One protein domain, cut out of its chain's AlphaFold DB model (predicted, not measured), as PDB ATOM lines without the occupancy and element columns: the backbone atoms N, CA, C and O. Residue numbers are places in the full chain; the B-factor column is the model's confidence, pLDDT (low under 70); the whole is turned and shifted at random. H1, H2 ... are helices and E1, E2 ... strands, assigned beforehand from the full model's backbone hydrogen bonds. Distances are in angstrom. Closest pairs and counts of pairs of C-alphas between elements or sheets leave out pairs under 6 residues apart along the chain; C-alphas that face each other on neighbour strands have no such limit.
ATOM      1  N   LYS A   7     138.134 344.615 247.351       93.50
ATOM      2  CA  LYS A   7     137.590 344.507 245.999       93.50
ATOM      3  C   LYS A   7     138.127 343.257 245.328       93.50
ATOM      4  O   LYS A   7     139.240 342.809 245.622       93.50
ATOM      5  N   TYR A   8     137.335 342.721 244.414       96.50
ATOM      6  CA  TYR A   8     137.615 341.451 243.772       96.50
ATOM      7  C   TYR A   8     137.503 341.590 242.267       96.50
ATOM      8  O   TYR A   8     136.608 342.260 241.755       96.50
ATOM      9  N   PHE A   9     138.417 340.940 241.561       97.56
ATOM     10  CA  PHE A   9     138.490 341.006 240.113       97.56
ATOM     11  C   PHE A   9     138.725 339.623 239.524       97.56
ATOM     12  O   PHE A   9     139.353 338.764 240.150       97.56
ATOM     13  N   VAL A  10     138.266 339.433 238.294       97.81
ATOM     14  CA  VAL A  10     138.640 338.311 237.440       97.81
ATOM     15  C   VAL A  10     139.341 338.828 236.190       97.81
ATOM     16  O   VAL A  10     138.928 339.803 235.558       97.81
ATOM     17  N   LEU A  11     140.437 338.168 235.849       97.75
ATOM     18  CA  LEU A  11     141.248 338.423 234.675       97.75
ATOM     19  C   LEU A  11     140.958 337.297 233.662       97.75
ATOM     20  O   LEU A  11     141.149 336.121 233.999       97.75
ATOM     21  N   PRO A  12     140.454 337.628 232.457       96.62
ATOM     22  CA  PRO A  12     140.040 336.642 231.456       96.62
ATOM     23  C   PRO A  12     141.183 335.761 230.927       96.62
ATOM     24  O   PRO A  12     142.280 336.249 230.670       96.62
ATOM     25  N   ALA A  13     140.910 334.470 230.715       96.31
ATOM     26  CA  ALA A  13     141.901 333.471 230.285       96.31
ATOM     27  C   ALA A  13     142.386 333.639 228.830       96.31
ATOM     28  O   ALA A  13     143.442 333.137 228.448       96.31
ATOM     29  N   ASP A  14     141.603 334.315 227.992       95.62
ATOM     30  CA  ASP A  14     141.886 334.528 226.573       95.62
ATOM     31  C   ASP A  14     142.961 335.598 226.327       95.62
ATOM     32  O   ASP A  14     143.579 335.600 225.259       95.62
ATOM     33  N   ARG A  15     143.238 336.445 227.326       96.69
ATOM     34  CA  ARG A  15     144.257 337.504 227.301       96.69
ATOM     35  C   ARG A  15     145.677 336.940 227.271       96.69
ATOM     36  O   ARG A  15     146.048 336.100 228.091       96.69
ATOM     37  N   GLU A  16     146.512 337.472 226.383       96.56
ATOM     38  CA  GLU A  16     147.919 337.067 226.267       96.56
ATOM     39  C   GLU A  16     148.735 337.402 227.523       96.56
ATOM     40  O   GLU A  16     149.605 336.630 227.928       96.56
ATOM     41  N   GLU A  17     148.416 338.505 228.203       96.44
ATOM     42  CA  GLU A  17     149.040 338.888 229.471       96.44
ATOM     43  C   GLU A  17     148.789 337.839 230.561       96.44
ATOM     44  O   GLU A  17     149.701 337.497 231.316       96.44
ATOM     45  N   VAL A  18     147.576 337.280 230.604       97.31
ATOM     46  CA  VAL A  18     147.184 336.245 231.572       97.31
ATOM     47  C   VAL A  18     147.873 334.923 231.256       97.31
ATOM     48  O   VAL A  18     148.480 334.326 232.143       97.31
ATOM     49  N   LYS A  19     147.878 334.501 229.987       97.31
ATOM     50  CA  LYS A  19     148.592 333.287 229.553       97.31
ATOM     51  C   LYS A  19     150.085 333.360 229.875       97.31
ATOM     52  O   LYS A  19     150.663 332.401 230.396       97.31
ATOM     53  N   ARG A  20     150.714 334.509 229.610       96.81
ATOM     54  CA  ARG A  20     152.125 334.748 229.935       96.81
ATOM     55  C   ARG A  20     152.365 334.722 231.443       96.81
ATOM     56  O   ARG A  20     153.308 334.067 231.881       96.81
ATOM     57  N   ALA A  21     151.524 335.388 232.232       97.06
ATOM     58  CA  ALA A  21     151.650 335.400 233.687       97.06
ATOM     59  C   ALA A  21     151.516 333.997 234.294       97.06
ATOM     60  O   ALA A  21     152.333 333.618 235.130       97.06
ATOM     61  N   ILE A  22     150.553 333.196 233.827       96.81
ATOM     62  CA  ILE A  22     150.403 331.798 234.248       96.81
ATOM     63  C   ILE A  22     151.641 330.982 233.870       96.81
ATOM     64  O   ILE A  22     152.129 330.205 234.683       96.81
ATOM     65  N   SER A  23     152.198 331.185 232.674       95.81
ATOM     66  CA  SER A  23     153.423 330.492 232.252       95.81
ATOM     67  C   SER A  23     154.609 330.816 233.172       95.81
ATOM     68  O   SER A  23     155.323 329.909 233.598       95.81
ATOM     69  N   MET A  24     154.783 332.090 233.543       96.56
ATOM     70  CA  MET A  24     155.814 332.517 234.497       96.56
ATOM     71  C   MET A  24     155.578 331.954 235.901       96.56
ATOM     72  O   MET A  24     156.523 331.510 236.549       96.56
ATOM     73  N   PHE A  25     154.324 331.924 236.357       96.12
ATOM     74  CA  PHE A  25     153.948 331.310 237.629       96.12
ATOM     75  C   PHE A  25     154.275 329.819 237.660       96.12
ATOM     76  O   PHE A  25     154.837 329.333 238.638       96.12
ATOM     77  N   MET A  26     153.973 329.091 236.583       95.50
ATOM     78  CA  MET A  26     154.265 327.663 236.487       95.50
ATOM     79  C   MET A  26     155.767 327.379 236.448       95.50
ATOM     80  O   MET A  26     156.209 326.412 237.070       95.50
ATOM     81  N   LEU A  27     156.555 328.228 235.780       95.94
ATOM     82  CA  LEU A  27     158.015 328.141 235.808       95.94
ATOM     83  C   LEU A  27     158.547 328.348 237.234       95.94
ATOM     84  O   LEU A  27     159.231 327.476 237.762       95.94
ATOM     85  N   ALA A  28     158.140 329.435 237.895       96.38
ATOM     86  CA  ALA A  28     158.554 329.726 239.267       96.38
ATOM     87  C   ALA A  28     158.123 328.627 240.257       96.38
ATOM     88  O   ALA A  28     158.895 328.240 241.134       96.38
ATOM     89  N   LYS A  29     156.917 328.067 240.087       95.12
ATOM     90  CA  LYS A  29     156.421 326.912 240.851       95.12
ATOM     91  C   LYS A  29     157.309 325.688 240.662       95.12
ATOM     92  O   LYS A  29     157.607 324.998 241.634       95.12
ATOM     93  N   SER A  30     157.706 325.403 239.423       95.19
ATOM     94  CA  SER A  30     158.594 324.286 239.103       95.19
ATOM     95  C   SER A  30     159.954 324.451 239.780       95.19
ATOM     96  O   SER A  30     160.404 323.521 240.449       95.19
ATOM     97  N   ASP A  31     160.564 325.633 239.679       95.94
ATOM     98  CA  ASP A  31     161.871 325.926 240.280       95.94
ATOM     99  C   ASP A  31     161.822 325.832 241.811       95.94
ATOM    100  O   ASP A  31     162.645 325.150 242.429       95.94
ATOM    101  N   ALA A  32     160.802 326.432 242.434       95.38
ATOM    102  CA  ALA A  32     160.600 326.361 243.877       95.38
ATOM    103  C   ALA A  32     160.383 324.916 244.357       95.38
ATOM    104  O   ALA A  32     161.001 324.491 245.332       95.38
ATOM    105  N   ARG A  33     159.552 324.122 243.660       94.38
ATOM    106  CA  ARG A  33     159.338 322.705 244.010       94.38
ATOM    107  C   ARG A  33     160.595 321.864 243.799       94.38
ATOM    108  O   ARG A  33     160.834 320.960 244.593       94.38
ATOM    109  N   ALA A  34     161.384 322.133 242.759       94.81
ATOM    110  CA  ALA A  34     162.642 321.432 242.520       94.81
ATOM    111  C   ALA A  34     163.633 321.669 243.668       94.81
ATOM    112  O   ALA A  34     164.145 320.704 244.229       94.81
ATOM    113  N   SER A  35     163.803 322.926 244.084       94.56
ATOM    114  CA  SER A  35     164.656 323.280 245.223       94.56
ATOM    115  C   SER A  35     164.131 322.694 246.543       94.56
ATOM    116  O   SER A  35     164.900 322.158 247.339       94.56
ATOM    117  N   TYR A  36     162.810 322.669 246.747       93.19
ATOM    118  CA  TYR A  36     162.207 322.055 247.934       93.19
ATOM    119  C   TYR A  36     162.438 320.537 248.019       93.19
ATOM    120  O   TYR A  36     162.668 320.009 249.105       93.19
ATOM    121  N   ARG A  37     162.448 319.825 246.883       93.75
ATOM    122  CA  ARG A  37     162.771 318.385 246.844       93.75
ATOM    123  C   ARG A  37     164.191 318.092 247.331       93.75
ATOM    124  O   ARG A  37     164.426 317.029 247.901       93.75
ATOM    125  N   GLU A  38     165.134 319.017 247.148       93.19
ATOM    126  CA  GLU A  38     166.484 318.875 247.706       93.19
ATOM    127  C   GLU A  38     166.463 318.907 249.239       93.19
ATOM    128  O   GLU A  38     167.214 318.174 249.873       93.19
ATOM    129  N   ILE A  39     165.567 319.690 249.848       92.12
ATOM    130  CA  ILE A  39     165.365 319.709 251.304       92.12
ATOM    131  C   ILE A  39     164.681 318.424 251.781       92.12
ATOM    132  O   ILE A  39     165.109 317.834 252.776       92.12
ATOM    133  N   GLU A  40     163.664 317.946 251.060       91.19
ATOM    134  CA  GLU A  40     162.983 316.677 251.364       91.19
ATOM    135  C   GLU A  40     163.947 315.479 251.330       91.19
ATOM    136  O   GLU A  40     163.794 314.543 252.116       91.19
ATOM    137  N   ALA A  41     164.991 315.526 250.493       90.88
ATOM    138  CA  ALA A  41     166.032 314.497 250.441       90.88
ATOM    139  C   ALA A  41     166.804 314.336 251.769       90.88
ATOM    140  O   ALA A  41     167.364 313.271 252.030       90.88
ATOM    141  N   TYR A  42     166.785 315.348 252.645       89.19
ATOM    142  CA  TYR A  42     167.326 315.278 254.009       89.19
ATOM    143  C   TYR A  42     166.323 314.727 255.038       89.19
ATOM    144  O   TYR A  42     166.607 314.712 256.239       89.19
ATOM    145  N   GLY A  43     165.144 314.279 254.597       89.31
ATOM    146  CA  GLY A  43     164.052 313.816 255.455       89.31
ATOM    147  C   GLY A  43     163.315 314.948 256.173       89.31
ATOM    148  O   GLY A  43     162.576 314.691 257.126       89.31
ATOM    149  N   ALA A  44     163.533 316.197 255.757       92.19
ATOM    150  CA  ALA A  44     162.823 317.348 256.289       92.19
ATOM    151  C   ALA A  44     161.373 317.360 255.787       92.19
ATOM    152  O   ALA A  44     161.088 317.044 254.636       92.19
ATOM    153  N   ALA A  45     160.454 317.747 256.667       91.69
ATOM    154  CA  ALA A  45     159.059 318.015 256.332       91.69
ATOM    155  C   ALA A  45     158.858 319.436 255.782       91.69
ATOM    156  O   ALA A  45     157.790 319.742 255.260       91.69
ATOM    157  N   GLY A  46     159.862 320.301 255.941       92.50
ATOM    158  CA  GLY A  46     159.878 321.619 255.341       92.50
ATOM    159  C   GLY A  46     160.923 322.548 255.928       92.50
ATOM    160  O   GLY A  46     161.978 322.122 256.404       92.50
ATOM    161  N   MET A  47     160.614 323.841 255.884       94.44
ATOM    162  CA  MET A  47     161.481 324.908 256.359       94.44
ATOM    163  C   MET A  47     160.777 325.748 257.412       94.44
ATOM    164  O   MET A  47     159.560 325.926 257.378       94.44
ATOM    165  N   TYR A  48     161.559 326.302 258.330       94.31
ATOM    166  CA  TYR A  48     161.068 327.214 259.350       94.31
ATOM    167  C   TYR A  48     162.067 328.344 259.587       94.31
ATOM    168  O   TYR A  48     163.266 328.100 259.754       94.31
ATOM    169  N   PHE A  49     161.583 329.585 259.613       94.62
ATOM    170  CA  PHE A  49     162.411 330.735 259.952       94.62
ATOM    171  C   PHE A  49     162.481 330.900 261.466       94.62
ATOM    172  O   PHE A  49     161.472 331.156 262.120       94.62
ATOM    173  N   VAL A  50     163.685 330.810 262.026       92.62
ATOM    174  CA  VAL A  50     163.916 331.071 263.445       92.62
ATOM    175  C   VAL A  50     164.427 332.505 263.612       92.62
ATOM    176  O   VAL A  50     165.547 332.804 263.174       92.62
ATOM    177  N   PRO A  51     163.669 333.394 264.286       90.69
ATOM    178  CA  PRO A  51     164.089 334.774 264.507       90.69
ATOM    179  C   PRO A  51     165.491 334.869 265.120       90.69
ATOM    180  O   PRO A  51     165.817 334.177 266.086       90.69
ATOM    181  N   GLY A  52     166.342 335.708 264.526       91.06
ATOM    182  CA  GLY A  52     167.729 335.915 264.958       91.06
ATOM    183  C   GLY A  52     168.709 334.780 264.628       91.06
ATOM    184  O   GLY A  52     169.898 334.930 264.894       91.06
ATOM    185  N   LYS A  53     168.256 333.660 264.044       91.31
ATOM    186  CA  LYS A  53     169.125 332.537 263.636       91.31
ATOM    187  C   LYS A  53     169.086 332.250 262.134       91.31
ATOM    188  O   LYS A  53     170.105 331.831 261.587       91.31
ATOM    189  N   GLY A  54     167.952 332.510 261.486       93.38
ATOM    190  CA  GLY A  54     167.741 332.278 260.057       93.38
ATOM    191  C   GLY A  54     166.897 331.036 259.775       93.38
ATOM    192  O   GLY A  54     166.196 330.533 260.657       93.38
ATOM    193  N   TRP A  55     166.957 330.558 258.533       96.44
ATOM    194  CA  TRP A  55     166.214 329.387 258.077       96.44
ATOM    195  C   TRP A  55     166.776 328.083 258.649       96.44
ATOM    196  O   TRP A  55     167.989 327.873 258.706       96.44
ATOM    197  N   GLY A  56     165.874 327.195 259.061       95.44
ATOM    198  CA  GLY A  56     166.174 325.827 259.463       95.44
ATOM    199  C   GLY A  56     165.258 324.824 258.780       95.44
ATOM    200  O   GLY A  56     164.199 325.179 258.264       95.44
ATOM    201  N   MET A  57     165.667 323.561 258.817       95.25
ATOM    202  CA  MET A  57     164.846 322.440 258.363       95.25
ATOM    203  C   MET A  57     163.914 322.000 259.489       95.25
ATOM    204  O   MET A  57     164.357 321.876 260.634       95.25
ATOM    205  N   SER A  58     162.643 321.762 259.167       94.56
ATOM    206  CA  SER A  58     161.637 321.245 260.093       94.56
ATOM    207  C   SER A  58     161.390 319.752 259.867       94.56
ATOM    208  O   SER A  58     161.461 319.248 258.750       94.56
ATOM    209  N   PHE A  59     161.106 319.029 260.946       93.44
ATOM    210  CA  PHE A  59     160.911 317.583 260.974       93.44
ATOM    211  C   PHE A  59     159.725 317.256 261.887       93.44
ATOM    212  O   PHE A  59     159.608 317.825 262.974       93.44
ATOM    213  N   LYS A  60     158.863 316.321 261.470       90.94
ATOM    214  CA  LYS A  60     157.706 315.876 262.275       90.94
ATOM    215  C   LYS A  60     158.140 315.138 263.541       90.94
ATOM    216  O   LYS A  60     157.619 315.365 264.624       90.94
ATOM    217  N   GLU A  61     159.141 314.279 263.403       89.38
ATOM    218  CA  GLU A  61     159.753 313.560 264.513       89.38
ATOM    219  C   GLU A  61     161.204 313.993 264.670       89.38
ATOM    220  O   GLU A  61     161.865 314.377 263.703       89.38
ATOM    221  N   ARG A  62     161.735 313.885 265.889       86.56
ATOM    222  CA  ARG A  62     163.164 314.090 266.110       86.56
ATOM    223  C   ARG A  62     163.939 312.983 265.388       86.56
ATOM    224  O   ARG A  62     163.740 311.815 265.735       86.56
ATOM    225  N   PRO A  63     164.865 313.301 264.466       80.31
ATOM    226  CA  PRO A  63     165.644 312.271 263.787       80.31
ATOM    227  C   PRO A  63     166.396 311.380 264.789       80.31
ATOM    228  O   PRO A  63     167.145 311.874 265.635       80.31
ATOM    229  N   LYS A  64     166.165 310.060 264.706       69.50
ATOM    230  CA  LYS A  64     166.695 309.058 265.654       69.50
ATOM    231  C   LYS A  64     168.215 308.908 265.546       69.50
ATOM    232  O   LYS A  64     168.900 308.775 266.556       69.50
ATOM    233  N   THR A  65     168.753 308.997 264.331       57.31
ATOM    234  CA  THR A  65     170.190 309.101 264.055       57.31
ATOM    235  C   THR A  65     170.560 310.575 263.978       57.31
ATOM    236  O   THR A  65     170.562 311.185 262.910       57.31
ATOM    237  N   ALA A  66     170.806 311.184 265.135       57.03
ATOM    238  CA  ALA A  66     171.229 312.574 265.237       57.03
ATOM    239  C   ALA A  66     172.582 312.786 264.536       57.03
ATOM    240  O   ALA A  66     173.628 312.612 265.156       57.03
ATOM    241  N   LYS A  67     172.530 313.117 263.242       62.28
ATOM    242  CA  LYS A  67     173.460 313.936 262.448       62.28
ATOM    243  C   LYS A  67     173.005 313.846 260.991       62.28
ATOM    244  O   LYS A  67     173.589 313.126 260.190       62.28
ATOM    245  N   VAL A  68     171.957 314.588 260.643       78.19
ATOM    246  CA  VAL A  68     171.898 315.084 259.266       78.19
ATOM    247  C   VAL A  68     173.127 315.978 259.127       78.19
ATOM    248  O   VAL A  68     173.278 316.935 259.892       78.19
ATOM    249  N   GLU A  69     174.077 315.575 258.286       87.56
ATOM    250  CA  GLU A  69     175.373 316.242 258.192       87.56
ATOM    251  C   GLU A  69     175.180 317.733 257.901       87.56
ATOM    252  O   GLU A  69     174.392 318.107 257.043       87.56
ATOM    253  N   GLY A  70     175.880 318.590 258.646       91.62
ATOM    254  CA  GLY A  70     175.762 320.038 258.506       91.62
ATOM    255  C   GLY A  70     174.614 320.681 259.290       91.62
ATOM    256  O   GLY A  70     174.582 321.905 259.349       91.62
ATOM    257  N   LEU A  71     173.721 319.927 259.943       92.69
ATOM    258  CA  LEU A  71     172.724 320.488 260.865       92.69
ATOM    259  C   LEU A  71     173.238 320.558 262.310       92.69
ATOM    260  O   LEU A  71     173.970 319.692 262.791       92.69
ATOM    261  N   GLY A  72     172.824 321.610 263.015       91.12
ATOM    262  CA  GLY A  72     173.100 321.815 264.432       91.12
ATOM    263  C   GLY A  72     172.149 321.050 265.361       91.12
ATOM    264  O   GLY A  72     171.583 320.007 265.034       91.12
ATOM    265  N   LYS A  73     171.964 321.581 266.575       90.44
ATOM    266  CA  LYS A  73     171.069 320.986 267.576       90.44
ATOM    267  C   LYS A  73     169.602 321.142 267.161       90.44
ATOM    268  O   LYS A  73     169.140 322.250 266.903       90.44
ATOM    269  N   PHE A  74     168.864 320.039 267.227       91.81
ATOM    270  CA  PHE A  74     167.414 320.017 267.058       91.81
ATOM    271  C   PHE A  74     166.721 320.646 268.271       91.81
ATOM    272  O   PHE A  74     166.987 320.266 269.416       91.81
ATOM    273  N   THR A  75     165.834 321.597 268.007       93.38
ATOM    274  CA  THR A  75     164.993 322.279 268.996       93.38
ATOM    275  C   THR A  75     163.538 322.041 268.631       93.38
ATOM    276  O   THR A  75     163.182 322.184 267.467       93.38
ATOM    277  N   PHE A  76     162.707 321.661 269.595       94.25
ATOM    278  CA  PHE A  76     161.273 321.528 269.361       94.25
ATOM    279  C   PHE A  76     160.602 322.901 269.459       94.25
ATOM    280  O   PHE A  76     160.871 323.646 270.403       94.25
ATOM    281  N   PHE A  77     159.764 323.231 268.481       92.44
ATOM    282  CA  PHE A  77     158.956 324.443 268.437       92.44
ATOM    283  C   PHE A  77     157.491 324.050 268.634       92.44
ATOM    284  O   PHE A  77     156.896 323.427 267.760       92.44
ATOM    285  N   GLU A  78     156.933 324.386 269.801       90.75
ATOM    286  CA  GLU A  78     155.596 323.937 270.219       90.75
ATOM    287  C   GLU A  78     154.480 324.465 269.316       90.75
ATOM    288  O   GLU A  78     153.569 323.723 268.975       90.75
ATOM    289  N   LYS A  79     154.559 325.734 268.896       87.94
ATOM    290  CA  LYS A  79     153.520 326.372 268.076       87.94
ATOM    291  C   LYS A  79     153.390 325.723 266.695       87.94
ATOM    292  O   LYS A  79     152.295 325.652 266.149       87.94
ATOM    293  N   GLU A  80     154.506 325.284 266.136       86.00
ATOM    294  CA  GLU A  80     154.580 324.628 264.835       86.00
ATOM    295  C   GLU A  80     154.564 323.095 264.945       86.00
ATOM    296  O   GLU A  80     154.642 322.420 263.922       86.00
ATOM    297  N   GLU A  81     154.494 322.556 266.169       92.69
ATOM    298  CA  GLU A  81     154.553 321.125 266.496       92.69
ATOM    299  C   GLU A  81     155.672 320.374 265.749       92.69
ATOM    300  O   GLU A  81     155.506 319.246 265.284       92.69
ATOM    301  N   ALA A  82     156.843 321.009 265.626       93.75
ATOM    302  CA  ALA A  82     157.929 320.523 264.779       93.75
ATOM    303  C   ALA A  82     159.300 320.597 265.456       93.75
ATOM    304  O   ALA A  82     159.625 321.518 266.209       93.75
ATOM    305  N   TRP A  83     160.163 319.638 265.125       94.62
ATOM    306  CA  TRP A  83     161.588 319.702 265.435       94.62
ATOM    307  C   TRP A  83     162.304 320.505 264.362       94.62
ATOM    308  O   TRP A  83     162.236 320.158 263.191       94.62
ATOM    309  N   VAL A  84     163.034 321.542 264.753       95.00
ATOM    310  CA  VAL A  84     163.779 322.395 263.827       95.00
ATOM    311  C   VAL A  84     165.268 322.315 264.125       95.00
ATOM    312  O   VAL A  84     165.691 322.415 265.282       95.00
ATOM    313  N   ALA A  85     166.075 322.170 263.079       94.69
ATOM    314  CA  ALA A  85     167.525 322.281 263.160       94.69
ATOM    315  C   ALA A  85     168.040 323.342 262.181       94.69
ATOM    316  O   ALA A  85     167.723 323.333 260.993       94.69
ATOM    317  N   ILE A  86     168.847 324.262 262.710       95.56
ATOM    318  CA  ILE A  86     169.532 325.299 261.933       95.56
ATOM    319  C   ILE A  86     170.859 324.728 261.415       95.56
ATOM    320  O   ILE A  86     171.512 323.991 262.168       95.56
ATOM    321  N   PRO A  87     171.296 325.068 260.191       95.88
ATOM    322  CA  PRO A  87     172.611 324.671 259.704       95.88
ATOM    323  C   PRO A  87     173.766 325.105 260.627       95.88
ATOM    324  O   PRO A  87     173.798 326.225 261.144       95.88
ATOM    325  N   ASP A  88     174.745 324.223 260.834       95.06
ATOM    326  CA  ASP A  88     175.984 324.522 261.553       95.06
ATOM    327  C   ASP A  88     176.985 325.220 260.625       95.06
ATOM    328  O   ASP A  88     177.831 324.585 259.984       95.06
ATOM    329  N   LYS A  89     176.912 326.555 260.603       94.12
ATOM    330  CA  LYS A  89     177.718 327.458 259.756       94.12
ATOM    331  C   LYS A  89     179.235 327.336 259.948       94.12
ATOM    332  O   LYS A  89     180.009 327.889 259.168       94.12
ATOM    333  N   ARG A  90     179.691 326.626 260.985       94.06
ATOM    334  CA  ARG A  90     181.118 326.340 261.217       94.06
ATOM    335  C   ARG A  90     181.635 325.230 260.302       94.06
ATOM    336  O   ARG A  90     182.839 325.129 260.090       94.06
ATOM    337  N   THR A  91     180.738 324.407 259.763       95.62
ATOM    338  CA  THR A  91     181.060 323.272 258.893       95.62
ATOM    339  C   THR A  91     180.802 323.616 257.428       95.62
ATOM    340  O   THR A  91     179.911 324.404 257.116       95.62
ATOM    341  N   ALA A  92     181.557 323.011 256.506       95.88
ATOM    342  CA  ALA A  92     181.317 323.190 255.071       95.88
ATOM    343  C   ALA A  92     179.926 322.675 254.656       95.88
ATOM    344  O   ALA A  92     179.243 323.328 253.873       95.88
ATOM    345  N   ALA A  93     179.487 321.545 255.224       94.62
ATOM    346  CA  ALA A  93     178.151 321.000 254.997       94.62
ATOM    347  C   ALA A  93     177.048 321.960 255.476       94.62
ATOM    348  O   ALA A  93     176.097 322.212 254.746       94.62
ATOM    349  N   GLY A  94     177.200 322.565 256.658       96.12
ATOM    350  CA  GLY A  94     176.218 323.519 257.173       96.12
ATOM    351  C   GLY A  94     176.140 324.814 256.366       96.12
ATOM    352  O   GLY A  94     175.046 325.322 256.164       96.12
ATOM    353  N   LYS A  95     177.255 325.321 255.826       96.88
ATOM    354  CA  LYS A  95     177.220 326.476 254.907       96.88
ATOM    355  C   LYS A  95     176.450 326.168 253.620       96.88
ATOM    356  O   LYS A  95     175.618 326.964 253.211       96.88
ATOM    357  N   LYS A  96     176.660 324.982 253.036       96.06
ATOM    358  CA  LYS A  96     175.892 324.532 251.863       96.06
ATOM    359  C   LYS A  96     174.395 324.415 252.161       96.06
ATOM    360  O   LYS A  96     173.579 324.796 251.332       96.06
ATOM    361  N   LEU A  97     174.030 323.911 253.341       95.88
ATOM    362  CA  LEU A  97     172.624 323.839 253.751       95.88
ATOM    363  C   LEU A  97     172.017 325.223 253.991       95.88
ATOM    364  O   LEU A  97     170.852 325.429 253.677       95.88
ATOM    365  N   GLU A  98     172.781 326.171 254.535       96.50
ATOM    366  CA  GLU A  98     172.339 327.561 254.661       96.50
ATOM    367  C   GLU A  98     172.050 328.182 253.290       96.50
ATOM    368  O   GLU A  98     170.978 328.755 253.109       96.50
ATOM    369  N   GLU A  99     172.955 328.012 252.325       96.75
ATOM    370  CA  GLU A  99     172.761 328.473 250.945       96.75
ATOM    371  C   GLU A  99     171.534 327.818 250.297       96.75
ATOM    372  O   GLU A  99     170.702 328.518 249.725       96.75
ATOM    373  N   LEU A 100     171.363 326.498 250.445       96.50
ATOM    374  CA  LEU A 100     170.188 325.783 249.940       96.50
ATOM    375  C   LEU A 100     168.885 326.344 250.525       96.50
ATOM    376  O   LEU A 100     167.945 326.626 249.782       96.50
ATOM    377  N   LEU A 101     168.821 326.517 251.847       97.19
ATOM    378  CA  LEU A 101     167.631 327.040 252.516       97.19
ATOM    379  C   LEU A 101     167.344 328.486 252.095       97.19
ATOM    380  O   LEU A 101     166.192 328.826 251.841       97.19
ATOM    381  N   GLN A 102     168.370 329.329 251.982       97.00
ATOM    382  CA  GLN A 102     168.206 330.707 251.527       97.00
ATOM    383  C   GLN A 102     167.687 330.760 250.082       97.00
ATOM    384  O   GLN A 102     166.683 331.418 249.822       97.00
ATOM    385  N   ASN A 103     168.297 329.995 249.172       97.12
ATOM    386  CA  ASN A 103     167.869 329.911 247.774       97.12
ATOM    387  C   ASN A 103     166.434 329.382 247.649       97.12
ATOM    388  O   ASN A 103     165.646 329.904 246.864       97.12
ATOM    389  N   THR A 104     166.070 328.374 248.449       97.00
ATOM    390  CA  THR A 104     164.702 327.837 248.443       97.00
ATOM    391  C   THR A 104     163.699 328.897 248.891       97.00
ATOM    392  O   THR A 104     162.658 329.060 248.256       97.00
ATOM    393  N   ALA A 105     164.005 329.639 249.963       96.31
ATOM    394  CA  ALA A 105     163.141 330.711 250.452       96.31
ATOM    395  C   ALA A 105     162.945 331.809 249.393       96.31
ATOM    396  O   ALA A 105     161.822 332.263 249.181       96.31
ATOM    397  N   GLU A 106     164.010 332.187 248.684       96.44
ATOM    398  CA  GLU A 106     163.954 333.168 247.595       96.44
ATOM    399  C   GLU A 106     163.116 332.673 246.410       96.44
ATOM    400  O   GLU A 106     162.259 333.405 245.913       96.44
ATOM    401  N   LEU A 107     163.294 331.421 245.982       97.06
ATOM    402  CA  LEU A 107     162.479 330.820 244.921       97.06
ATOM    403  C   LEU A 107     161.004 330.723 245.322       97.06
ATOM    404  O   LEU A 107     160.122 330.971 244.499       97.06
ATOM    405  N   GLN A 108     160.722 330.407 246.587       94.88
ATOM    406  CA  GLN A 108     159.361 330.376 247.111       94.88
ATOM    407  C   GLN A 108     158.725 331.772 247.119       94.88
ATOM    408  O   GLN A 108     157.562 331.906 246.739       94.88
ATOM    409  N   GLU A 109     159.476 332.814 247.479       93.94
ATOM    410  CA  GLU A 109     159.015 334.202 247.399       93.94
ATOM    411  C   GLU A 109     158.790 334.646 245.942       93.94
ATOM    412  O   GLU A 109     157.783 335.287 245.629       93.94
ATOM    413  N   ILE A 110     159.685 334.275 245.019       95.19
ATOM    414  CA  ILE A 110     159.502 334.525 243.583       95.19
ATOM    415  C   ILE A 110     158.214 333.869 243.099       95.19
ATOM    416  O   ILE A 110     157.414 334.538 242.446       95.19
ATOM    417  N   TRP A 111     157.992 332.596 243.434       95.31
ATOM    418  CA  TRP A 111     156.772 331.885 243.069       95.31
ATOM    419  C   TRP A 111     155.531 332.566 243.652       95.31
ATOM    420  O   TRP A 111     154.623 332.894 242.884       95.31
ATOM    421  N   GLN A 112     155.525 332.863 244.955       92.62
ATOM    422  CA  GLN A 112     154.404 333.493 245.657       92.62
ATOM    423  C   GLN A 112     153.943 334.798 244.999       92.62
ATOM    424  O   GLN A 112     152.745 335.042 244.948       92.62
ATOM    425  N   TRP A 113     154.874 335.608 244.490       93.12
ATOM    426  CA  TRP A 113     154.574 336.926 243.914       93.12
ATOM    427  C   TRP A 113     154.649 336.970 242.384       93.12
ATOM    428  O   TRP A 113     154.593 338.048 241.784       93.12
ATOM    429  N   SER A 114     154.863 335.828 241.728       94.56
ATOM    430  CA  SER A 114     155.136 335.783 240.286       94.56
ATOM    431  C   SER A 114     153.948 336.242 239.438       94.56
ATOM    432  O   SER A 114     154.161 336.897 238.414       94.56
ATOM    433  N   LEU A 115     152.711 335.950 239.857       94.75
ATOM    434  CA  LEU A 115     151.506 336.382 239.144       94.75
ATOM    435  C   LEU A 115     151.316 337.883 239.240       94.75
ATOM    436  O   LEU A 115     151.167 338.542 238.215       94.75
ATOM    437  N   GLU A 116     151.360 338.417 240.455       94.44
ATOM    438  CA  GLU A 116     151.204 339.836 240.731       94.44
ATOM    439  C   GLU A 116     152.239 340.638 239.943       94.44
ATOM    440  O   GLU A 116     151.883 341.529 239.171       94.44
ATOM    441  N   LYS A 117     153.515 340.231 240.023       91.88
ATOM    442  CA  LYS A 117     154.606 340.855 239.265       91.88
ATOM    443  C   LYS A 117     154.395 340.776 237.752       91.88
ATOM    444  O   LYS A 117     154.645 341.758 237.062       91.88
ATOM    445  N   SER A 118     153.951 339.635 237.224       94.25
ATOM    446  CA  SER A 118     153.770 339.458 235.773       94.25
ATOM    447  C   SER A 118     152.570 340.229 235.220       94.25
ATOM    448  O   SER A 118     152.587 340.638 234.062       94.25
ATOM    449  N   LEU A 119     151.534 340.422 236.036       94.19
ATOM    450  CA  LEU A 119     150.298 341.116 235.669       94.19
ATOM    451  C   LEU A 119     150.343 342.618 235.968       94.19
ATOM    452  O   LEU A 119     149.390 343.326 235.651       94.19
ATOM    453  N   GLY A 120     151.424 343.106 236.578       90.50
ATOM    454  CA  GLY A 120     151.532 344.494 237.013       90.50
ATOM    455  C   GLY A 120     150.585 344.840 238.168       90.50
ATOM    456  O   GLY A 120     150.151 345.985 238.281       90.50
ATOM    457  N   ILE A 121     150.222 343.848 238.984       90.31
ATOM    458  CA  ILE A 121     149.400 344.028 240.178       90.31
ATOM    459  C   ILE A 121     150.342 344.333 241.336       90.31
ATOM    460  O   ILE A 121     151.180 343.510 241.697       90.31
ATOM    461  N   TYR A 122     150.195 345.505 241.938       82.69
ATOM    462  CA  TYR A 122     151.031 345.934 243.056       82.69
ATOM    463  C   TYR A 122     150.194 346.664 244.091       82.69
ATOM    464  O   TYR A 122     149.071 347.076 243.819       82.69
ATOM    465  N   GLY A 123     150.759 346.831 245.278       74.50
ATOM    466  CA  GLY A 123     150.182 347.646 246.334       74.50
ATOM    467  C   GLY A 123     149.940 346.860 247.610       74.50
ATOM    468  O   GLY A 123     149.531 345.694 247.618       74.50
ATOM    469  N   VAL A 124     150.218 347.543 248.709       80.38
ATOM    470  CA  VAL A 124     150.025 347.057 250.068       80.38
ATOM    471  C   VAL A 124     149.418 348.188 250.875       80.38
ATOM    472  O   VAL A 124     149.840 349.337 250.755       80.38
ATOM    473  N   VAL A 125     148.434 347.867 251.706       75.75
ATOM    474  CA  VAL A 125     147.799 348.848 252.582       75.75
ATOM    475  C   VAL A 125     148.065 348.481 254.030       75.75
ATOM    476  O   VAL A 125     147.711 347.391 254.481       75.75
ATOM    477  N   ALA A 126     148.685 349.400 254.768       76.69
ATOM    478  CA  ALA A 126     148.878 349.275 256.209       76.69
ATOM    479  C   ALA A 126     147.657 349.853 256.935       76.69
ATOM    480  O   ALA A 126     147.525 351.069 257.072       76.69
ATOM    481  N   CYS A 127     146.732 348.999 257.374       69.94
ATOM    482  CA  CYS A 127     145.501 349.454 258.023       69.94
ATOM    483  C   CYS A 127     144.896 348.409 258.981       69.94
ATOM    484  O   CYS A 127     145.420 347.304 259.152       69.94
ATOM    485  N   GLY A 128     143.804 348.794 259.647       66.25
ATOM    486  CA  GLY A 128     143.108 347.985 260.651       66.25
ATOM    487  C   GLY A 128     143.708 348.073 262.059       66.25
ATOM    488  O   GLY A 128     144.666 348.804 262.296       66.25
ATOM    489  N   PHE A 129     143.113 347.339 263.007       58.31
ATOM    490  CA  PHE A 129     143.607 347.203 264.381       58.31
ATOM    491  C   PHE A 129     143.635 345.712 264.799       58.31
ATOM    492  O   PHE A 129     142.592 345.055 264.735       58.31
ATOM    493  N   PRO A 130     144.791 345.163 265.226       70.38
ATOM    494  CA  PRO A 130     146.108 345.797 265.151       70.38
ATOM    495  C   PRO A 130     146.480 346.122 263.695       70.38
ATOM    496  O   PRO A 130     146.040 345.439 262.765       70.38
ATOM    497  N   THR A 131     147.258 347.190 263.500       74.62
ATOM    498  CA  THR A 131     147.710 347.611 262.169       74.62
ATOM    499  C   THR A 131     148.447 346.460 261.502       74.62
ATOM    500  O   THR A 131     149.411 345.927 262.048       74.62
ATOM    501  N   THR A 132     147.967 346.057 260.330       77.00
ATOM    502  CA  THR A 132     148.471 344.904 259.577       77.00
ATOM    503  C   THR A 132     148.650 345.287 258.113       77.00
ATOM    504  O   THR A 132     147.999 346.212 257.625       77.00
ATOM    505  N   PHE A 133     149.563 344.604 257.422       82.69
ATOM    506  CA  PHE A 133     149.771 344.787 255.988       82.69
ATOM    507  C   PHE A 133     148.792 343.919 255.201       82.69
ATOM    508  O   PHE A 133     148.710 342.711 255.421       82.69
ATOM    509  N   HIS A 134     148.070 344.541 254.273       83.94
ATOM    510  CA  HIS A 134     147.124 343.876 253.384       83.94
ATOM    511  C   HIS A 134     147.631 344.003 251.954       83.94
ATOM    512  O   HIS A 134     147.670 345.105 251.414       83.94
ATOM    513  N   TYR A 135     148.035 342.886 251.358       87.44
ATOM    514  CA  TYR A 135     148.567 342.835 249.996       87.44
ATOM    515  C   TYR A 135     147.453 342.627 248.972       87.44
ATOM    516  O   TYR A 135     146.391 342.081 249.298       87.44
ATOM    517  N   CYS A 136     147.709 343.036 247.730       90.06
ATOM    518  CA  CYS A 136     147.014 342.472 246.578       90.06
ATOM    519  C   CYS A 136     147.445 341.012 246.412       90.06
ATOM    520  O   CYS A 136     148.639 340.729 246.463       90.06
ATOM    521  N   CYS A 137     146.486 340.110 246.216       91.88
ATOM    522  CA  CYS A 137     146.760 338.687 246.038       91.88
ATOM    523  C   CYS A 137     146.063 338.182 244.776       91.88
ATOM    524  O   CYS A 137     144.855 338.384 244.621       91.88
ATOM    525  N   ALA A 138     146.804 337.504 243.911       95.44
ATOM    526  CA  ALA A 138     146.332 336.852 242.705       95.44
ATOM    527  C   ALA A 138     146.380 335.326 242.869       95.44
ATOM    528  O   ALA A 138     147.286 334.774 243.486       95.44
ATOM    529  N   LYS A 139     145.401 334.627 242.292       95.50
ATOM    530  CA  LYS A 139     145.364 333.162 242.251       95.50
ATOM    531  C   LYS A 139     144.993 332.695 240.844       95.50
ATOM    532  O   LYS A 139     143.970 333.149 240.321       95.50
ATOM    533  N   PRO A 140     145.765 331.783 240.230       96.75
ATOM    534  CA  PRO A 140     145.425 331.234 238.932       96.75
ATOM    535  C   PRO A 140     144.425 330.086 239.112       96.75
ATOM    536  O   PRO A 140     144.621 329.191 239.933       96.75
ATOM    537  N   LEU A 141     143.341 330.093 238.349       96.12
ATOM    538  CA  LEU A 141     142.324 329.044 238.360       96.12
ATOM    539  C   LEU A 141     142.636 327.985 237.308       96.12
ATOM    540  O   LEU A 141     143.233 328.290 236.279       96.12
ATOM    541  N   PHE A 142     142.191 326.749 237.537       93.12
ATOM    542  CA  PHE A 142     142.428 325.611 236.637       93.12
ATOM    543  C   PHE A 142     141.994 325.833 235.178       93.12
ATOM    544  O   PHE A 142     142.544 325.208 234.278       93.12
ATOM    545  N   ASP A 143     141.029 326.719 234.938       93.69
ATOM    546  CA  ASP A 143     140.520 327.056 233.609       93.69
ATOM    547  C   ASP A 143     141.278 328.209 232.925       93.69
ATOM    548  O   ASP A 143     140.862 328.698 231.876       93.69
ATOM    549  N   GLY A 144     142.396 328.646 233.508       95.12
ATOM    550  CA  GLY A 144     143.278 329.670 232.952       95.12
ATOM    551  C   GLY A 144     142.886 331.106 233.299       95.12
ATOM    552  O   GLY A 144     143.585 332.034 232.898       95.12
ATOM    553  N   ARG A 145     141.796 331.328 234.043       97.25
ATOM    554  CA  ARG A 145     141.480 332.654 234.595       97.25
ATOM    555  C   ARG A 145     142.385 332.966 235.786       97.25
ATOM    556  O   ARG A 145     142.897 332.062 236.440       97.25
ATOM    557  N   VAL A 146     142.534 334.244 236.124       97.75
ATOM    558  CA  VAL A 146     143.181 334.670 237.378       97.75
ATOM    559  C   VAL A 146     142.186 335.488 238.189       97.75
ATOM    560  O   VAL A 146     141.580 336.416 237.662       97.75
ATOM    561  N   ILE A 147     142.006 335.156 239.464       97.62
ATOM    562  CA  ILE A 147     141.229 335.987 240.388       97.62
ATOM    563  C   ILE A 147     142.168 336.834 241.226       97.62
ATOM    564  O   ILE A 147     143.246 336.383 241.608       97.62
ATOM    565  N   VAL A 148     141.755 338.062 241.517       96.69
ATOM    566  CA  VAL A 148     142.544 339.022 242.283       96.69
ATOM    567  C   VAL A 148     141.699 339.565 243.417       96.69
ATOM    568  O   VAL A 148     140.542 339.929 243.231       96.69
ATOM    569  N   SER A 149     142.298 339.620 244.596       94.38
ATOM    570  CA  SER A 149     141.721 340.196 245.797       94.38
ATOM    571  C   SER A 149     142.600 341.349 246.237       94.38
ATOM    572  O   SER A 149     143.779 341.153 246.534       94.38
ATOM    573  N   THR A 150     142.040 342.548 246.320       91.44
ATOM    574  CA  THR A 150     142.786 343.765 246.646       91.44
ATOM    575  C   THR A 150     142.138 344.518 247.806       91.44
ATOM    576  O   THR A 150     140.911 344.501 247.921       91.44
ATOM    577  N   PRO A 151     142.909 345.160 248.700       88.38
ATOM    578  CA  PRO A 151     142.338 346.060 249.695       88.38
ATOM    579  C   PRO A 151     141.569 347.209 249.021       88.38
ATOM    580  O   PRO A 151     142.073 347.846 248.103       88.38
ATOM    581  N   ASP A 152     140.365 347.513 249.502       83.12
ATOM    582  CA  ASP A 152     139.568 348.671 249.051       83.12
ATOM    583  C   ASP A 152     139.970 349.975 249.770       83.12
ATOM    584  O   ASP A 152     139.522 351.080 249.460       83.12
ATOM    585  N   ALA A 153     140.850 349.862 250.762       74.38
ATOM    586  CA  ALA A 153     141.468 351.010 251.395       74.38
ATOM    587  C   ALA A 153     142.569 351.592 250.494       74.38
ATOM    588  O   ALA A 153     143.264 350.876 249.781       74.38
ATOM    589  N   LYS A 154     142.751 352.910 250.564       67.44
ATOM    590  CA  LYS A 154     143.928 353.589 250.009       67.44
ATOM    591  C   LYS A 154     144.930 353.850 251.116       67.44
ATOM    592  O   LYS A 154     144.527 354.060 252.267       67.44
ATOM    593  N   ASN A 155     146.206 353.934 250.765       65.94
ATOM    594  CA  ASN A 155     147.194 354.493 251.668       65.94
ATOM    595  C   ASN A 155     146.879 355.982 251.830       65.94
ATOM    596  O   ASN A 155     147.191 356.809 250.979       65.94
ATOM    597  N   ARG A 156     146.202 356.346 252.922       58.03
ATOM    598  CA  ARG A 156     146.049 357.746 253.322       58.03
ATOM    599  C   ARG A 156     147.215 358.086 254.247       58.03
ATOM    600  O   ARG A 156     147.157 357.712 255.417       58.03
ATOM    601  N   PRO A 157     148.273 358.776 253.789       57.41
ATOM    602  CA  PRO A 157     149.243 359.321 254.722       57.41
ATOM    603  C   PRO A 157     148.564 360.448 255.509       57.41
ATOM    604  O   PRO A 157     148.162 361.457 254.931       57.41
ATOM    605  N   THR A 158     148.433 360.309 256.827       52.47
ATOM    606  CA  THR A 158     148.062 361.431 257.702       52.47
ATOM    607  C   THR A 158     149.135 361.641 258.760       52.47
ATOM    608  O   THR A 158     149.208 360.872 259.713       52.47
ATOM    609  N   GLY A 159     149.942 362.698 258.612       50.31
ATOM    610  CA  GLY A 159     150.909 363.161 259.620       50.31
ATOM    611  C   GLY A 159     152.372 363.178 259.158       50.31
ATOM    612  O   GLY A 159     152.739 362.561 258.157       50.31
ATOM    613  N   SER A 160     153.223 363.899 259.894       38.38
ATOM    614  CA  SER A 160     154.680 363.880 259.711       38.38
ATOM    615  C   SER A 160     155.262 362.542 260.192       38.38
ATOM    616  O   SER A 160     154.937 362.075 261.279       38.38
ATOM    617  N   GLY A 161     156.114 361.908 259.375       51.81
ATOM    618  CA  GLY A 161     156.775 360.629 259.696       51.81
ATOM    619  C   GLY A 161     156.175 359.378 259.040       51.81
ATOM    620  O   GLY A 161     156.749 358.301 259.170       51.81
ATOM    621  N   TYR A 162     155.069 359.498 258.295       50.31
ATOM    622  CA  TYR A 162     154.536 358.378 257.513       50.31
ATOM    623  C   TYR A 162     155.360 358.147 256.244       50.31
ATOM    624  O   TYR A 162     155.581 359.059 255.444       50.31
ATOM    625  N   SER A 163     155.809 356.906 256.065       45.59
ATOM    626  CA  SER A 163     156.517 356.473 254.866       45.59
ATOM    627  C   SER A 163     155.594 356.549 253.647       45.59
ATOM    628  O   SER A 163     154.505 355.980 253.655       45.59
ATOM    629  N   ARG A 164     156.042 357.231 252.585       50.19
ATOM    630  CA  ARG A 164     155.380 357.245 251.267       50.19
ATOM    631  C   ARG A 164     155.616 355.948 250.475       50.19
ATOM    632  O   ARG A 164     155.228 355.880 249.320       50.19
ATOM    633  N   ASN A 165     156.267 354.945 251.068       49.31
ATOM    634  CA  ASN A 165     156.742 353.750 250.361       49.31
ATOM    635  C   ASN A 165     155.644 352.715 250.063       49.31
ATOM    636  O   ASN A 165     155.962 351.607 249.642       49.31
ATOM    637  N   PHE A 166     154.375 353.031 250.320       58.22
ATOM    638  CA  PHE A 166     153.266 352.120 250.064       58.22
ATOM    639  C   PHE A 166     152.441 352.659 248.899       58.22
ATOM    640  O   PHE A 166     151.695 353.628 249.042       58.22
ATOM    641  N   GLU A 167     152.621 352.046 247.732       63.69
ATOM    642  CA  GLU A 167     151.823 352.344 246.547       63.69
ATOM    643  C   GLU A 167     150.378 351.883 246.776       63.69
ATOM    644  O   GLU A 167     150.135 350.823 247.365       63.69
ATOM    645  N   ASP A 168     149.419 352.713 246.359       69.56
ATOM    646  CA  ASP A 168     148.012 352.313 246.316       69.56
ATOM    647  C   ASP A 168     147.863 351.058 245.437       69.56
ATOM    648  O   ASP A 168     148.613 350.905 244.470       69.56
ATOM    649  N   PRO A 169     146.893 350.173 245.726       77.56
ATOM    650  CA  PRO A 169     146.631 349.027 244.875       77.56
ATOM    651  C   PRO A 169     146.435 349.378 243.396       77.56
ATOM    652  O   PRO A 169     145.541 350.148 243.038       77.56
ATOM    653  N   VAL A 170     147.245 348.765 242.535       84.56
ATOM    654  CA  VAL A 170     147.177 348.876 241.077       84.56
ATOM    655  C   VAL A 170     146.615 347.578 240.514       84.56
ATOM    656  O   VAL A 170     147.145 346.497 240.765       84.56
ATOM    657  N   ILE A 171     145.536 347.696 239.743       88.75
ATOM    658  CA  ILE A 171     144.890 346.596 239.023       88.75
ATOM    659  C   ILE A 171     144.842 346.973 237.539       88.75
ATOM    660  O   ILE A 171     144.555 348.134 237.226       88.75
ATOM    661  N   PRO A 172     145.101 346.039 236.606       90.94
ATOM    662  CA  PRO A 172     144.988 346.326 235.183       90.94
ATOM    663  C   PRO A 172     143.590 346.838 234.818       90.94
ATOM    664  O   PRO A 172     142.589 346.237 235.197       90.94
ATOM    665  N   GLY A 173     143.504 347.914 234.031       91.88
ATOM    666  CA  GLY A 173     142.223 348.558 233.690       91.88
ATOM    667  C   GLY A 173     141.251 347.698 232.867       91.88
ATOM    668  O   GLY A 173     140.116 348.097 232.639       91.88
ATOM    669  N   TRP A 174     141.694 346.527 232.410       93.31
ATOM    670  CA  TRP A 174     140.888 345.527 231.712       93.31
ATOM    671  C   TRP A 174     140.402 344.385 232.617       93.31
ATOM    672  O   TRP A 174     139.717 343.483 232.135       93.31
ATOM    673  N   ALA A 175     140.770 344.390 233.900       95.38
ATOM    674  CA  ALA A 175     140.248 343.448 234.876       95.38
ATOM    675  C   ALA A 175     138.743 343.677 235.079       95.38
ATOM    676  O   ALA A 175     138.271 344.814 235.104       95.38
ATOM    677  N   VAL A 176     137.988 342.593 235.236       97.06
ATOM    678  CA  VAL A 176     136.536 342.655 235.430       97.06
ATOM    679  C   VAL A 176     136.248 342.576 236.921       97.06
ATOM    680  O   VAL A 176     136.583 341.580 237.557       97.06
ATOM    681  N   GLU A 177     135.649 343.623 237.488       97.31
ATOM    682  CA  GLU A 177     135.224 343.623 238.891       97.31
ATOM    683  C   GLU A 177     134.095 342.605 239.112       97.31
ATOM    684  O   GLU A 177     133.184 342.476 238.292       97.31
ATOM    685  N   ILE A 178     134.169 341.866 240.218       97.75
ATOM    686  CA  ILE A 178     133.196 340.839 240.605       97.75
ATOM    687  C   ILE A 178     132.763 341.028 242.062       97.75
ATOM    688  O   ILE A 178     133.454 341.663 242.858       97.75
ATOM    689  N   SER A 179     131.614 340.456 242.428       97.19
ATOM    690  CA  SER A 179     131.154 340.456 243.819       97.19
ATOM    691  C   SER A 179     132.013 339.542 244.704       97.19
ATOM    692  O   SER A 179     132.682 338.629 244.215       97.19
ATOM    693  N   ALA A 180     131.943 339.751 246.022       95.81
ATOM    694  CA  ALA A 180     132.576 338.868 247.002       95.81
ATOM    695  C   ALA A 180     132.080 337.416 246.869       95.81
ATOM    696  O   ALA A 180     132.892 336.499 246.822       95.81
ATOM    697  N   ASP A 181     130.769 337.206 246.703       96.94
ATOM    698  CA  ASP A 181     130.192 335.864 246.535       96.94
ATOM    699  C   ASP A 181     130.723 335.158 245.278       96.94
ATOM    700  O   ASP A 181     131.045 333.970 245.309       96.94
ATOM    701  N   ALA A 182     130.863 335.896 244.169       96.88
ATOM    702  CA  ALA A 182     131.447 335.363 242.943       96.88
ATOM    703  C   ALA A 182     132.936 335.036 243.125       96.88
ATOM    704  O   ALA A 182     133.403 334.011 242.627       96.88
ATOM    705  N   TYR A 183     133.679 335.875 243.854       97.00
ATOM    706  CA  TYR A 183     135.073 335.603 244.189       97.00
ATOM    707  C   TYR A 183     135.215 334.340 245.035       97.00
ATOM    708  O   TYR A 183     136.030 333.496 244.689       97.00
ATOM    709  N   GLU A 184     134.419 334.168 246.091       96.06
ATOM    710  CA  GLU A 184     134.490 332.980 246.951       96.06
ATOM    711  C   GLU A 184     134.144 331.698 246.184       96.06
ATOM    712  O   GLU A 184     134.859 330.698 246.289       96.06
ATOM    713  N   ALA A 185     133.117 331.742 245.328       96.00
ATOM    714  CA  ALA A 185     132.768 330.619 244.459       96.00
ATOM    715  C   ALA A 185     133.924 330.235 243.517       96.00
ATOM    716  O   ALA A 185     134.212 329.053 243.332       96.00
ATOM    717  N   LEU A 186     134.618 331.224 242.945       95.94
ATOM    718  CA  LEU A 186     135.793 330.993 242.103       95.94
ATOM    719  C   LEU A 186     137.022 330.563 242.912       95.94
ATOM    720  O   LEU A 186     137.798 329.729 242.456       95.94
ATOM    721  N   ASN A 187     137.210 331.102 244.113       94.25
ATOM    722  CA  ASN A 187     138.342 330.796 244.977       94.25
ATOM    723  C   ASN A 187     138.283 329.359 245.512       94.25
ATOM    724  O   ASN A 187     139.329 328.759 245.758       94.25
ATOM    725  N   ALA A 188     137.086 328.779 245.622       93.56
ATOM    726  CA  ALA A 188     136.901 327.363 245.926       93.56
ATOM    727  C   ALA A 188     137.377 326.429 244.795       93.56
ATOM    728  O   ALA A 188     137.613 325.244 245.037       93.56
ATOM    729  N   LEU A 189     137.548 326.938 243.568       92.50
ATOM    730  CA  LEU A 189     138.012 326.132 242.443       92.50
ATOM    731  C   LEU A 189     139.500 325.750 242.588       92.50
ATOM    732  O   LEU A 189     140.288 326.473 243.223       92.50
TER     733      LEU A 189
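This is residues 7 to 189 of the 200 residues of an uncharacterized protein of Aromatoleum aromaticum (strain EbN1) (UniProt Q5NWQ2). Two lobes are joined by two long helices, H1 and H2, that run side by side in opposite ways. One lobe is the strongly twisted sheet E2 E3 E5 E4 with residues 36 to 40 of H1 and 93 to 105 of H2 packed on one face; in the other, the sheet E8 E9 E1 E10 has H3 and residues 17 to 26 of H1 on one face and H4 on the other, the hairpin E6 and E7 runs on into it, and residues 158 to 163 stick out. The printed part has 183 residues, with four named helices and ten named strands in the order E1 H1 E2 E3 E4 E5 H2 H3 E6 E7 E8 E9 E10 H4. The three sheets are antiparallel, and the class is mixed, helices and strands. The whole is loose, with a radius of gyration of the C-alphas of 20.3 A and spans of 56 by 46 by 28 A.

One sheet holds E2, residues 46 to 50, E3, 54 to 59, E5, 82 to 87, and E4, 71 to 77, 16.2 A long. H1, residues 16 to 40, is 35.7 A long and begins at C-alpha 16 (147.919, 337.067, 226.267). H2, residues 92 to 112, is 30.3 A long. The second sheet holds E8, residues 137 to 140, E9, 146 to 151, 16.8 A long, E1, 7 to 11, and E10, 176 to 178. H3 is residues 114 to 119, E6 124 to 127 and E7 132 to 135. H4, residues 180 to 187, ends at C-alpha 187 (138.342, 330.796, 244.977).

In the sheet E2 E3 E5 E4, N 48 and O 56 of the hairpin E2 and E3 are 2.9 A apart, N 59 and O 83 of E3 and E5 2.8 A, and N 75 and O 84 of the hairpin E4 and E5 2.8 A. With H1 and H2 on one face it makes two layers, sheet and helices. H2 has a height over the sheet of 9.4 A; the closest C-alphas of H2 and E5, Gly 94 and Pro 87, are 4.6 A apart. H1 and H2 touch at a shallow tilt of 24 degrees, opposite ways, closest at the C-alphas of Ala 28 and Trp 111, 4.7 A. H1 touches H3 with residues 17 to 28 alone, closest at the C-alphas of Ala 21 and Ser 118, 5.0 A. The sheet E8 E9 E1 E10 makes three layers, helices on both faces: H1 and H3 on one, H4 on the other. H3 and H4 each have a height over it of 8.9 A. N 139 and O 147 of the hairpin E8 and E9 are 2.9 A apart, N 9 and O 148 of E1 and E9 2.9 A, and N 10 and O 176 of E1 and E10 2.8 A. In the hairpin E6 and E7, N 125 and O 134 are 2.9 A apart; E7 runs on into E8 at 37 degrees. Every O i to N i+4 pair is within hydrogen-bond range in H2, H3 and H4, and 19 of 21 are in H1.

The C-alphas farthest apart, of Thr 65 and Gly 159, are 57.6 A from each other. The printed part has no cut. The links E3 to E4, 11 residues, and E9 to E10, 24 residues, are long. The mean pLDDT of the printed part is 88.5, with residues 64 to 67, 127 to 129 and 154 to 168 under 70.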